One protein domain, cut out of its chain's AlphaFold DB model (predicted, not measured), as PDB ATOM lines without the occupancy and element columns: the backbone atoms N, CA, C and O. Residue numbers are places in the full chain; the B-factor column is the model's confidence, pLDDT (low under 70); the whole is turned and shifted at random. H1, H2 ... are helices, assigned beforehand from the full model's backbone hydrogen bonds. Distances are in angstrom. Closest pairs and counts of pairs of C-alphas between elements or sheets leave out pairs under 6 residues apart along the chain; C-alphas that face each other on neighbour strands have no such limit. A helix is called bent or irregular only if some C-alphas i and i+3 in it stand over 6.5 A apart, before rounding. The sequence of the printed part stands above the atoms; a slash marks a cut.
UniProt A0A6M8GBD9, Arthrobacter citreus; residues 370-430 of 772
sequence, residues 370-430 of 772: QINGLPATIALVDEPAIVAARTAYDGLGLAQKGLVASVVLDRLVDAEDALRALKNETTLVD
ATOM      1  N   GLN A 370     208.137 269.076 337.332       90.31
ATOM      2  CA  GLN A 370     209.504 269.563 337.518       90.31
ATOM      3  C   GLN A 370     210.506 268.832 336.616       90.31
ATOM      4  O   GLN A 370     211.290 269.482 335.928       90.31
ATOM      5  N   ILE A 371     210.444 267.500 336.558       94.12
ATOM      6  CA  ILE A 371     211.297 266.697 335.671       94.12
ATOM      7  C   ILE A 371     210.975 266.994 334.201       94.12
ATOM      8  O   ILE A 371     211.875 267.209 333.389       94.12
ATOM      9  N   ASN A 372     209.688 267.089 333.855       92.31
ATOM     10  CA  ASN A 372     209.266 267.430 332.498       92.31
ATOM     11  C   ASN A 372     209.615 268.869 332.080       92.31
ATOM     12  O   ASN A 372     209.567 269.179 330.888       92.31
ATOM     13  N   GLY A 373     209.974 269.731 333.031       90.75
ATOM     14  CA  GLY A 373     210.468 271.082 332.791       90.75
ATOM     15  C   GLY A 373     211.975 271.171 332.535       90.75
ATOM     16  O   GLY A 373     212.443 272.240 332.152       90.75
ATOM     17  N   LEU A 374     212.743 270.087 332.723       93.56
ATOM     18  CA  LEU A 374     214.187 270.095 332.457       93.56
ATOM     19  C   LEU A 374     214.469 270.342 330.961       93.56
ATOM     20  O   LEU A 374     213.751 269.787 330.121       93.56
ATOM     21  N   PRO A 375     215.498 271.132 330.597       92.94
ATOM     22  CA  PRO A 375     215.843 271.381 329.198       92.94
ATOM     23  C   PRO A 375     216.113 270.087 328.421       92.94
ATOM     24  O   PRO A 375     216.650 269.127 328.965       92.94
ATOM     25  N   ALA A 376     215.776 270.071 327.128       89.81
ATOM     26  CA  ALA A 376     216.085 268.930 326.259       89.81
ATOM     27  C   ALA A 376     217.601 268.756 326.042       89.81
ATOM     28  O   ALA A 376     218.086 267.635 325.918       89.81
ATOM     29  N   THR A 377     218.344 269.865 326.026       93.44
ATOM     30  CA  THR A 377     219.810 269.881 325.965       93.44
ATOM     31  C   THR A 377     220.338 270.446 327.272       93.44
ATOM     32  O   THR A 377     220.073 271.605 327.580       93.44
ATOM     33  N   ILE A 378     221.090 269.638 328.016       95.12
ATOM     34  CA  ILE A 378     221.649 270.034 329.310       95.12
ATOM     35  C   ILE A 378     222.914 270.874 329.127       95.12
ATOM     36  O   ILE A 378     223.757 270.583 328.277       95.12
ATOM     37  N   ALA A 379     223.056 271.895 329.964       90.88
ATOM     38  CA  ALA A 379     224.248 272.698 330.172       90.88
ATOM     39  C   ALA A 379     224.626 272.721 331.667       90.88
ATOM     40  O   ALA A 379     223.838 272.377 332.544       90.88
ATOM     41  N   LEU A 380     225.844 273.168 331.993       84.88
ATOM     42  CA  LEU A 380     226.307 273.227 333.392       84.88
ATOM     43  C   LEU A 380     225.465 274.165 334.276       84.88
ATOM     44  O   LEU A 380     225.366 273.946 335.479       84.88
ATOM     45  N   VAL A 381     224.839 275.190 333.685       88.69
ATOM     46  CA  VAL A 381     223.935 276.116 334.392       88.69
ATOM     47  C   VAL A 381     222.658 275.431 334.895       88.69
ATOM     48  O   VAL A 381     222.036 275.928 335.829       88.69
ATOM     49  N   ASP A 382     222.303 274.269 334.337       92.19
ATOM     50  CA  ASP A 382     221.079 273.538 334.681       92.19
ATOM     51  C   ASP A 382     221.236 272.648 335.922       92.19
ATOM     52  O   ASP A 382     220.255 272.084 336.415       92.19
ATOM     53  N   GLU A 383     222.451 272.529 336.468       92.56
ATOM     54  CA  GLU A 383     222.739 271.700 337.640       92.56
ATOM     55  C   GLU A 383     221.778 271.934 338.821       92.56
ATOM     56  O   GLU A 383     221.243 270.946 339.334       92.56
ATOM     57  N   PRO A 384     221.477 273.180 339.244       92.12
ATOM     58  CA  PRO A 384     220.557 273.405 340.354       92.12
ATOM     59  C   PRO A 384     219.154 272.840 340.092       92.12
ATOM     60  O   PRO A 384     218.524 272.324 341.013       92.12
ATOM     61  N   ALA A 385     218.668 272.904 338.847       91.94
ATOM     62  CA  ALA A 385     217.343 272.408 338.482       91.94
ATOM     63  C   ALA A 385     217.282 270.873 338.503       91.94
ATOM     64  O   ALA A 385     216.325 270.307 339.034       91.94
ATOM     65  N   ILE A 386     218.320 270.206 337.988       94.12
ATOM     66  CA  ILE A 386     218.436 268.739 337.986       94.12
ATOM     67  C   ILE A 386     218.544 268.214 339.425       94.12
ATOM     68  O   ILE A 386     217.803 267.311 339.811       94.12
ATOM     69  N   VAL A 387     219.397 268.829 340.253       93.88
ATOM     70  CA  VAL A 387     219.546 268.471 341.675       93.88
ATOM     71  C   VAL A 387     218.237 268.670 342.434       93.88
ATOM     72  O   VAL A 387     217.843 267.811 343.227       93.88
ATOM     73  N   ALA A 388     217.529 269.772 342.179       90.88
ATOM     74  CA  ALA A 388     216.222 270.011 342.777       90.88
ATOM     75  C   ALA A 388     215.197 268.947 342.347       90.88
ATOM     76  O   ALA A 388     214.425 268.489 343.186       90.88
ATOM     77  N   ALA A 389     215.195 268.529 341.075       93.81
ATOM     78  CA  ALA A 389     214.282 267.502 340.568       93.81
ATOM     79  C   ALA A 389     214.562 266.126 341.192       93.81
ATOM     80  O   ALA A 389     213.630 265.453 341.636       93.81
ATOM     81  N   ARG A 390     215.840 265.743 341.312       96.62
ATOM     82  CA  ARG A 390     216.258 264.525 342.020       96.62
ATOM     83  C   ARG A 390     215.856 264.552 343.485       96.62
ATOM     84  O   ARG A 390     215.242 263.603 343.957       96.62
ATOM     85  N   THR A 391     216.123 265.656 344.175       94.00
ATOM     86  CA  THR A 391     215.750 265.823 345.587       94.00
ATOM     87  C   THR A 391     214.239 265.678 345.781       94.00
ATOM     88  O   THR A 391     213.796 264.994 346.703       94.00
ATOM     89  N   ALA A 392     213.438 266.280 344.897       90.69
ATOM     90  CA  ALA A 392     211.984 266.188 344.949       90.69
ATOM     91  C   ALA A 392     211.485 264.755 344.689       90.69
ATOM     92  O   ALA A 392     210.627 264.269 345.423       90.69
ATOM     93  N   TYR A 393     212.057 264.054 343.701       93.19
ATOM     94  CA  TYR A 393     211.765 262.639 343.455       93.19
ATOM     95  C   TYR A 393     212.150 261.754 344.647       93.19
ATOM     96  O   TYR A 393     211.371 260.896 345.060       93.19
ATOM     97  N   ASP A 394     213.325 261.969 345.236       93.06
ATOM     98  CA  ASP A 394     213.811 261.178 346.366       93.06
ATOM     99  C   ASP A 394     212.955 261.370 347.620       93.06
ATOM    100  O   ASP A 394     212.775 260.407 348.370       93.06
ATOM    101  N   GLY A 395     212.375 262.564 347.789       87.69
ATOM    102  CA  GLY A 395     211.424 262.898 348.849       87.69
ATOM    103  C   GLY A 395     210.048 262.232 348.727       87.69
ATOM    104  O   GLY A 395     209.290 262.254 349.694       87.69
ATOM    105  N   LEU A 396     209.715 261.616 347.586       87.56
ATOM    106  CA  LEU A 396     208.478 260.844 347.441       87.56
ATOM    107  C   LEU A 396     208.530 259.539 348.254       87.56
ATOM    108  O   LEU A 396     209.545 258.832 348.281       87.56
ATOM    109  N   GLY A 397     207.395 259.168 348.853       83.19
ATOM    110  CA  GLY A 397     207.212 257.849 349.462       83.19
ATOM    111  C   GLY A 397     207.240 256.717 348.425       83.19
ATOM    112  O   GLY A 397     207.083 256.948 347.228       83.19
ATOM    113  N   LEU A 398     207.404 255.463 348.865       84.31
ATOM    114  CA  LEU A 398     207.512 254.307 347.955       84.31
ATOM    115  C   LEU A 398     206.303 254.156 347.016       84.31
ATOM    116  O   LEU A 398     206.486 253.971 345.816       84.31
ATOM    117  N   ALA A 399     205.084 254.292 347.545       82.06
ATOM    118  CA  ALA A 399     203.864 254.233 346.737       82.06
ATOM    119  C   ALA A 399     203.812 255.364 345.694       82.06
ATOM    120  O   ALA A 399     203.466 255.131 344.543       82.06
ATOM    121  N   GLN A 400     204.238 256.571 346.075       87.88
ATOM    122  CA  GLN A 400     204.276 257.739 345.192       87.88
ATOM    123  C   GLN A 400     205.330 257.600 344.089       87.88
ATOM    124  O   GLN A 400     205.056 257.933 342.940       87.88
ATOM    125  N   LYS A 401     206.513 257.055 344.400       87.19
ATOM    126  CA  LYS A 401     207.537 256.748 343.387       87.19
ATOM    127  C   LYS A 401     207.010 255.774 342.334       87.19
ATOM    128  O   LYS A 401     207.282 255.971 341.156       87.19
ATOM    129  N   GLY A 402     206.203 254.789 342.739       86.75
ATOM    130  CA  GLY A 402     205.544 253.850 341.823       86.75
ATOM    131  C   GLY A 402     204.536 254.489 340.857       86.75
ATOM    132  O   GLY A 402     204.220 253.886 339.837       86.75
ATOM    133  N   LEU A 403     204.059 255.704 341.147       86.25
ATOM    134  CA  LEU A 403     203.158 256.466 340.275       86.25
ATOM    135  C   LEU A 403     203.905 257.379 339.286       86.25
ATOM    136  O   LEU A 403     203.289 257.897 338.355       86.25
ATOM    137  N   VAL A 404     205.215 257.593 339.454       88.81
ATOM    138  CA  VAL A 404     206.019 258.334 338.472       88.81
ATOM    139  C   VAL A 404     206.246 257.430 337.263       88.81
ATOM    140  O   VAL A 404     206.875 256.378 337.370       88.81
ATOM    141  N   ALA A 405     205.738 257.837 336.097       89.25
ATOM    142  CA  ALA A 405     205.918 257.078 334.864       89.25
ATOM    143  C   ALA A 405     207.412 256.864 334.563       89.25
ATOM    144  O   ALA A 405     208.208 257.798 334.679       89.25
ATOM    145  N   SER A 406     207.791 255.659 334.122       90.50
ATOM    146  CA  SER A 406     209.196 255.302 333.867       90.50
ATOM    147  C   SER A 406     209.891 256.285 332.925       90.50
ATOM    148  O   SER A 406     210.976 256.754 333.234       90.50
ATOM    149  N   VAL A 407     209.207 256.708 331.858       92.19
ATOM    150  CA  VAL A 407     209.715 257.688 330.880       92.19
ATOM    151  C   VAL A 407     210.080 259.043 331.497       92.19
ATOM    152  O   VAL A 407     210.945 259.748 330.988       92.19
ATOM    153  N   VAL A 408     209.424 259.425 332.595       94.06
ATOM    154  CA  VAL A 408     209.740 260.654 333.330       94.06
ATOM    155  C   VAL A 408     211.002 260.435 334.160       94.06
ATOM    156  O   VAL A 408     211.895 261.275 334.141       94.06
ATOM    157  N   LEU A 409     211.113 259.301 334.854       94.19
ATOM    158  CA  LEU A 409     212.314 258.972 335.622       94.19
ATOM    159  C   LEU A 409     213.550 258.820 334.722       94.19
ATOM    160  O   LEU A 409     214.603 259.352 335.067       94.19
ATOM    161  N   ASP A 410     213.409 258.165 333.569       95.50
ATOM    162  CA  ASP A 410     214.475 258.010 332.573       95.50
ATOM    163  C   ASP A 410     215.006 259.381 332.140       95.50
ATOM    164  O   ASP A 410     216.207 259.624 332.168       95.50
ATOM    165  N   ARG A 411     214.108 260.336 331.882       96.50
ATOM    166  CA  ARG A 411     214.483 261.710 331.532       96.50
ATOM    167  C   ARG A 411     215.302 262.416 332.621       96.50
ATOM    168  O   ARG A 411     216.197 263.196 332.299       96.50
ATOM    169  N   LEU A 412     215.003 262.180 333.901       96.81
ATOM    170  CA  LEU A 412     215.809 262.719 335.001       96.81
ATOM    171  C   LEU A 412     217.208 262.088 335.024       96.81
ATOM    172  O   LEU A 412     218.192 262.807 335.184       96.81
ATOM    173  N   VAL A 413     217.296 260.770 334.841       96.31
ATOM    174  CA  VAL A 413     218.573 260.039 334.790       96.31
ATOM    175  C   VAL A 413     219.420 260.503 333.601       96.31
ATOM    176  O   VAL A 413     220.593 260.826 333.777       96.31
ATOM    177  N   ASP A 414     218.817 260.640 332.421       95.50
ATOM    178  CA  ASP A 414     219.484 261.144 331.218       95.50
ATOM    179  C   ASP A 414     220.054 262.552 331.436       95.50
ATOM    180  O   ASP A 414     221.185 262.848 331.037       95.50
ATOM    181  N   ALA A 415     219.303 263.426 332.114       95.44
ATOM    182  CA  ALA A 415     219.768 264.769 332.439       95.44
ATOM    183  C   ALA A 415     220.975 264.754 333.398       95.44
ATOM    184  O   ALA A 415     221.935 265.507 333.207       95.44
ATOM    185  N   GLU A 416     220.959 263.884 334.412       94.75
ATOM    186  CA  GLU A 416     222.074 263.700 335.349       94.75
ATOM    187  C   GLU A 416     223.330 263.160 334.658       94.75
ATOM    188  O   GLU A 416     224.445 263.623 334.932       94.75
ATOM    189  N   ASP A 417     223.164 262.207 333.745       93.44
ATOM    190  CA  ASP A 417     224.257 261.618 332.977       93.44
ATOM    191  C   ASP A 417     224.860 262.626 331.991       93.44
ATOM    192  O   ASP A 417     226.089 262.755 331.918       93.44
ATOM    193  N   ALA A 418     224.026 263.416 331.308       92.12
ATOM    194  CA  ALA A 418     224.473 264.509 330.447       92.12
ATOM    195  C   ALA A 418     225.263 265.569 331.236       92.12
ATOM    196  O   ALA A 418     226.354 265.976 330.819       92.12
ATOM    197  N   LEU A 419     224.775 265.967 332.417       89.00
ATOM    198  CA  LEU A 419     225.488 266.896 333.297       89.00
ATOM    199  C   LEU A 419     226.847 266.330 333.739       89.00
ATOM    200  O   LEU A 419     227.855 267.043 333.739       89.00
ATOM    201  N   ARG A 420     226.902 265.040 334.092       86.44
ATOM    202  CA  ARG A 420     228.150 264.363 334.482       86.44
ATOM    203  C   ARG A 420     229.156 264.330 333.330       86.44
ATOM    204  O   ARG A 420     230.341 264.579 333.555       86.44
ATOM    205  N   ALA A 421     228.696 264.069 332.107       84.75
ATOM    206  CA  ALA A 421     229.535 264.089 330.912       84.75
ATOM    207  C   ALA A 421     230.146 265.481 330.670       84.75
ATOM    208  O   ALA A 421     231.357 265.586 330.474       84.75
ATOM    209  N   LEU A 422     229.346 266.546 330.785       82.94
ATOM    210  CA  LEU A 422     229.817 267.930 330.655       82.94
ATOM    211  C   LEU A 422     230.865 268.292 331.711       82.94
ATOM    212  O   LEU A 422     231.894 268.884 331.389       82.94
ATOM    213  N   LYS A 423     230.641 267.907 332.973       75.94
ATOM    214  CA  LYS A 423     231.610 268.142 334.055       75.94
ATOM    215  C   LYS A 423     232.943 267.437 333.802       75.94
ATOM    216  O   LYS A 423     234.005 268.034 333.998       75.94
ATOM    217  N   ASN A 424     232.898 266.192 333.332       76.94
ATOM    218  CA  ASN A 424     234.100 265.439 332.973       76.94
ATOM    219  C   ASN A 424     234.846 266.094 331.804       76.94
ATOM    220  O   ASN A 424     236.074 266.182 331.827       76.94
ATOM    221  N   GLU A 425     234.111 266.585 330.804       76.56
ATOM    222  CA  GLU A 425     234.689 267.268 329.651       76.56
ATOM    223  C   GLU A 425     235.454 268.538 330.061       76.56
ATOM    224  O   GLU A 425     236.608 268.701 329.661       76.56
ATOM    225  N   THR A 426     234.858 269.390 330.903       76.31
ATOM    226  CA  THR A 426     235.501 270.607 331.434       76.31
ATOM    227  C   THR A 426     236.744 270.278 332.262       76.31
ATOM    228  O   THR A 426     237.797 270.877 332.060       76.31
ATOM    229  N   THR A 427     236.669 269.257 333.123       82.06
ATOM    230  CA  THR A 427     237.787 268.856 333.998       82.06
ATOM    231  C   THR A 427     239.027 268.436 333.201       82.06
ATOM    232  O   THR A 427     240.151 268.794 333.556       82.06
ATOM    233  N   LEU A 428     238.846 267.690 332.103       84.88
ATOM    234  CA  LEU A 428     239.956 267.273 331.239       84.88
ATOM    235  C   LEU A 428     240.615 268.460 330.528       84.88
ATOM    236  O   LEU A 428     241.844 268.519 330.458       84.88
ATOM    237  N   VAL A 429     239.819 269.410 330.027       89.44
ATOM    238  CA  VAL A 429     240.342 270.628 329.388       89.44
ATOM    239  C   VAL A 429     241.134 271.460 330.397       89.44
ATOM    240  O   VAL A 429     242.268 271.841 330.103       89.44
ATOM    241  N   ASP A 430     240.603 271.671 331.603       91.19
ATOM    242  CA  ASP A 430     241.270 272.445 332.656       91.19
ATOM    243  C   ASP A 430     242.586 271.807 333.109       91.19
ATOM    244  O   ASP A 430     243.583 272.506 333.294       91.19
TER     245      ASP A 430
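Overview. This is residues 370 to 430 of the 772 residues of a protein of Arthrobacter citreus (UniProt A0A6M8GBD9). Two helices run side by side in opposite ways, a long H3 and a shorter, irregular H1, with the small helix H2 in the turn at one end; H3 runs on past the first residues of H1 and makes the other end of a rod. Before H1, residues 370 to 379 form a lead-in with no named element. The printed part has 61 residues with three named helices, in the order H1, H2, H3 along the chain, and no named strand; the class is all helix. The whole is only just loose, close to compact, with a radius of gyration of the C-alphas of 12.8 A, and its C-alphas span 44 by 19 by 14 A.

Arrangement. H1, residues 380 to 394, touches H3, residues 406 to 430, with 9 pairs of C-alphas within 8 A. The closest C-alphas of the two are those of Leu 380 and Leu 419, 6.4 A apart. H3 touches H1 with residues 412 to 423 alone. Their lines stand at a tilt of 37 degrees, only just steep, and they run opposite ways, with their centres 11.4 A apart. H2, residues 398 to 401, is close to H1 but not clearly touching: their closest C-alphas, those of Tyr 393 and Lys 401, are 7.3 A apart. H2 and H3 are apart, with no C-alpha of the one within 8 A of the other. In H3 every O i to N i+4 pair is within hydrogen-bond range, in H1 9 of 11 are, and H2, with 4 residues, is too short for such a pair.

Along the chain. After the lead-in, which begins with C-alpha 370 at (209.504, 269.563, 337.518), H1 runs from Leu 380, C-alpha at (226.307, 273.227, 333.392), to Asp 394, 21.7 A from first to last C-alpha. H1 is irregular: C-alphas 381 and 384 are 7.4 A apart. H2 runs from Leu 398 to Lys 401. H3, the longest helix with 25 residues, begins at Ser 406, C-alpha at (209.196, 255.302, 333.867), and ends at Asp 430, C-alpha at (241.270, 272.445, 332.656), a length of 36.4 A.

Size, cuts and confidence. The two C-alphas farthest apart are those of Ala 399, in H2, and Asp 430, in H3, at 43.9 A. The first and last printed C-alphas, those of Gln 370 and Asp 430, are 32.3 A apart. The link from H1 to H2 has 3 residues and is tight. The link from H2 to H3 has 4 residues and is also tight. The printed part has no cut. The mean pLDDT of the printed part is 89.8, and no printed residue is under 70.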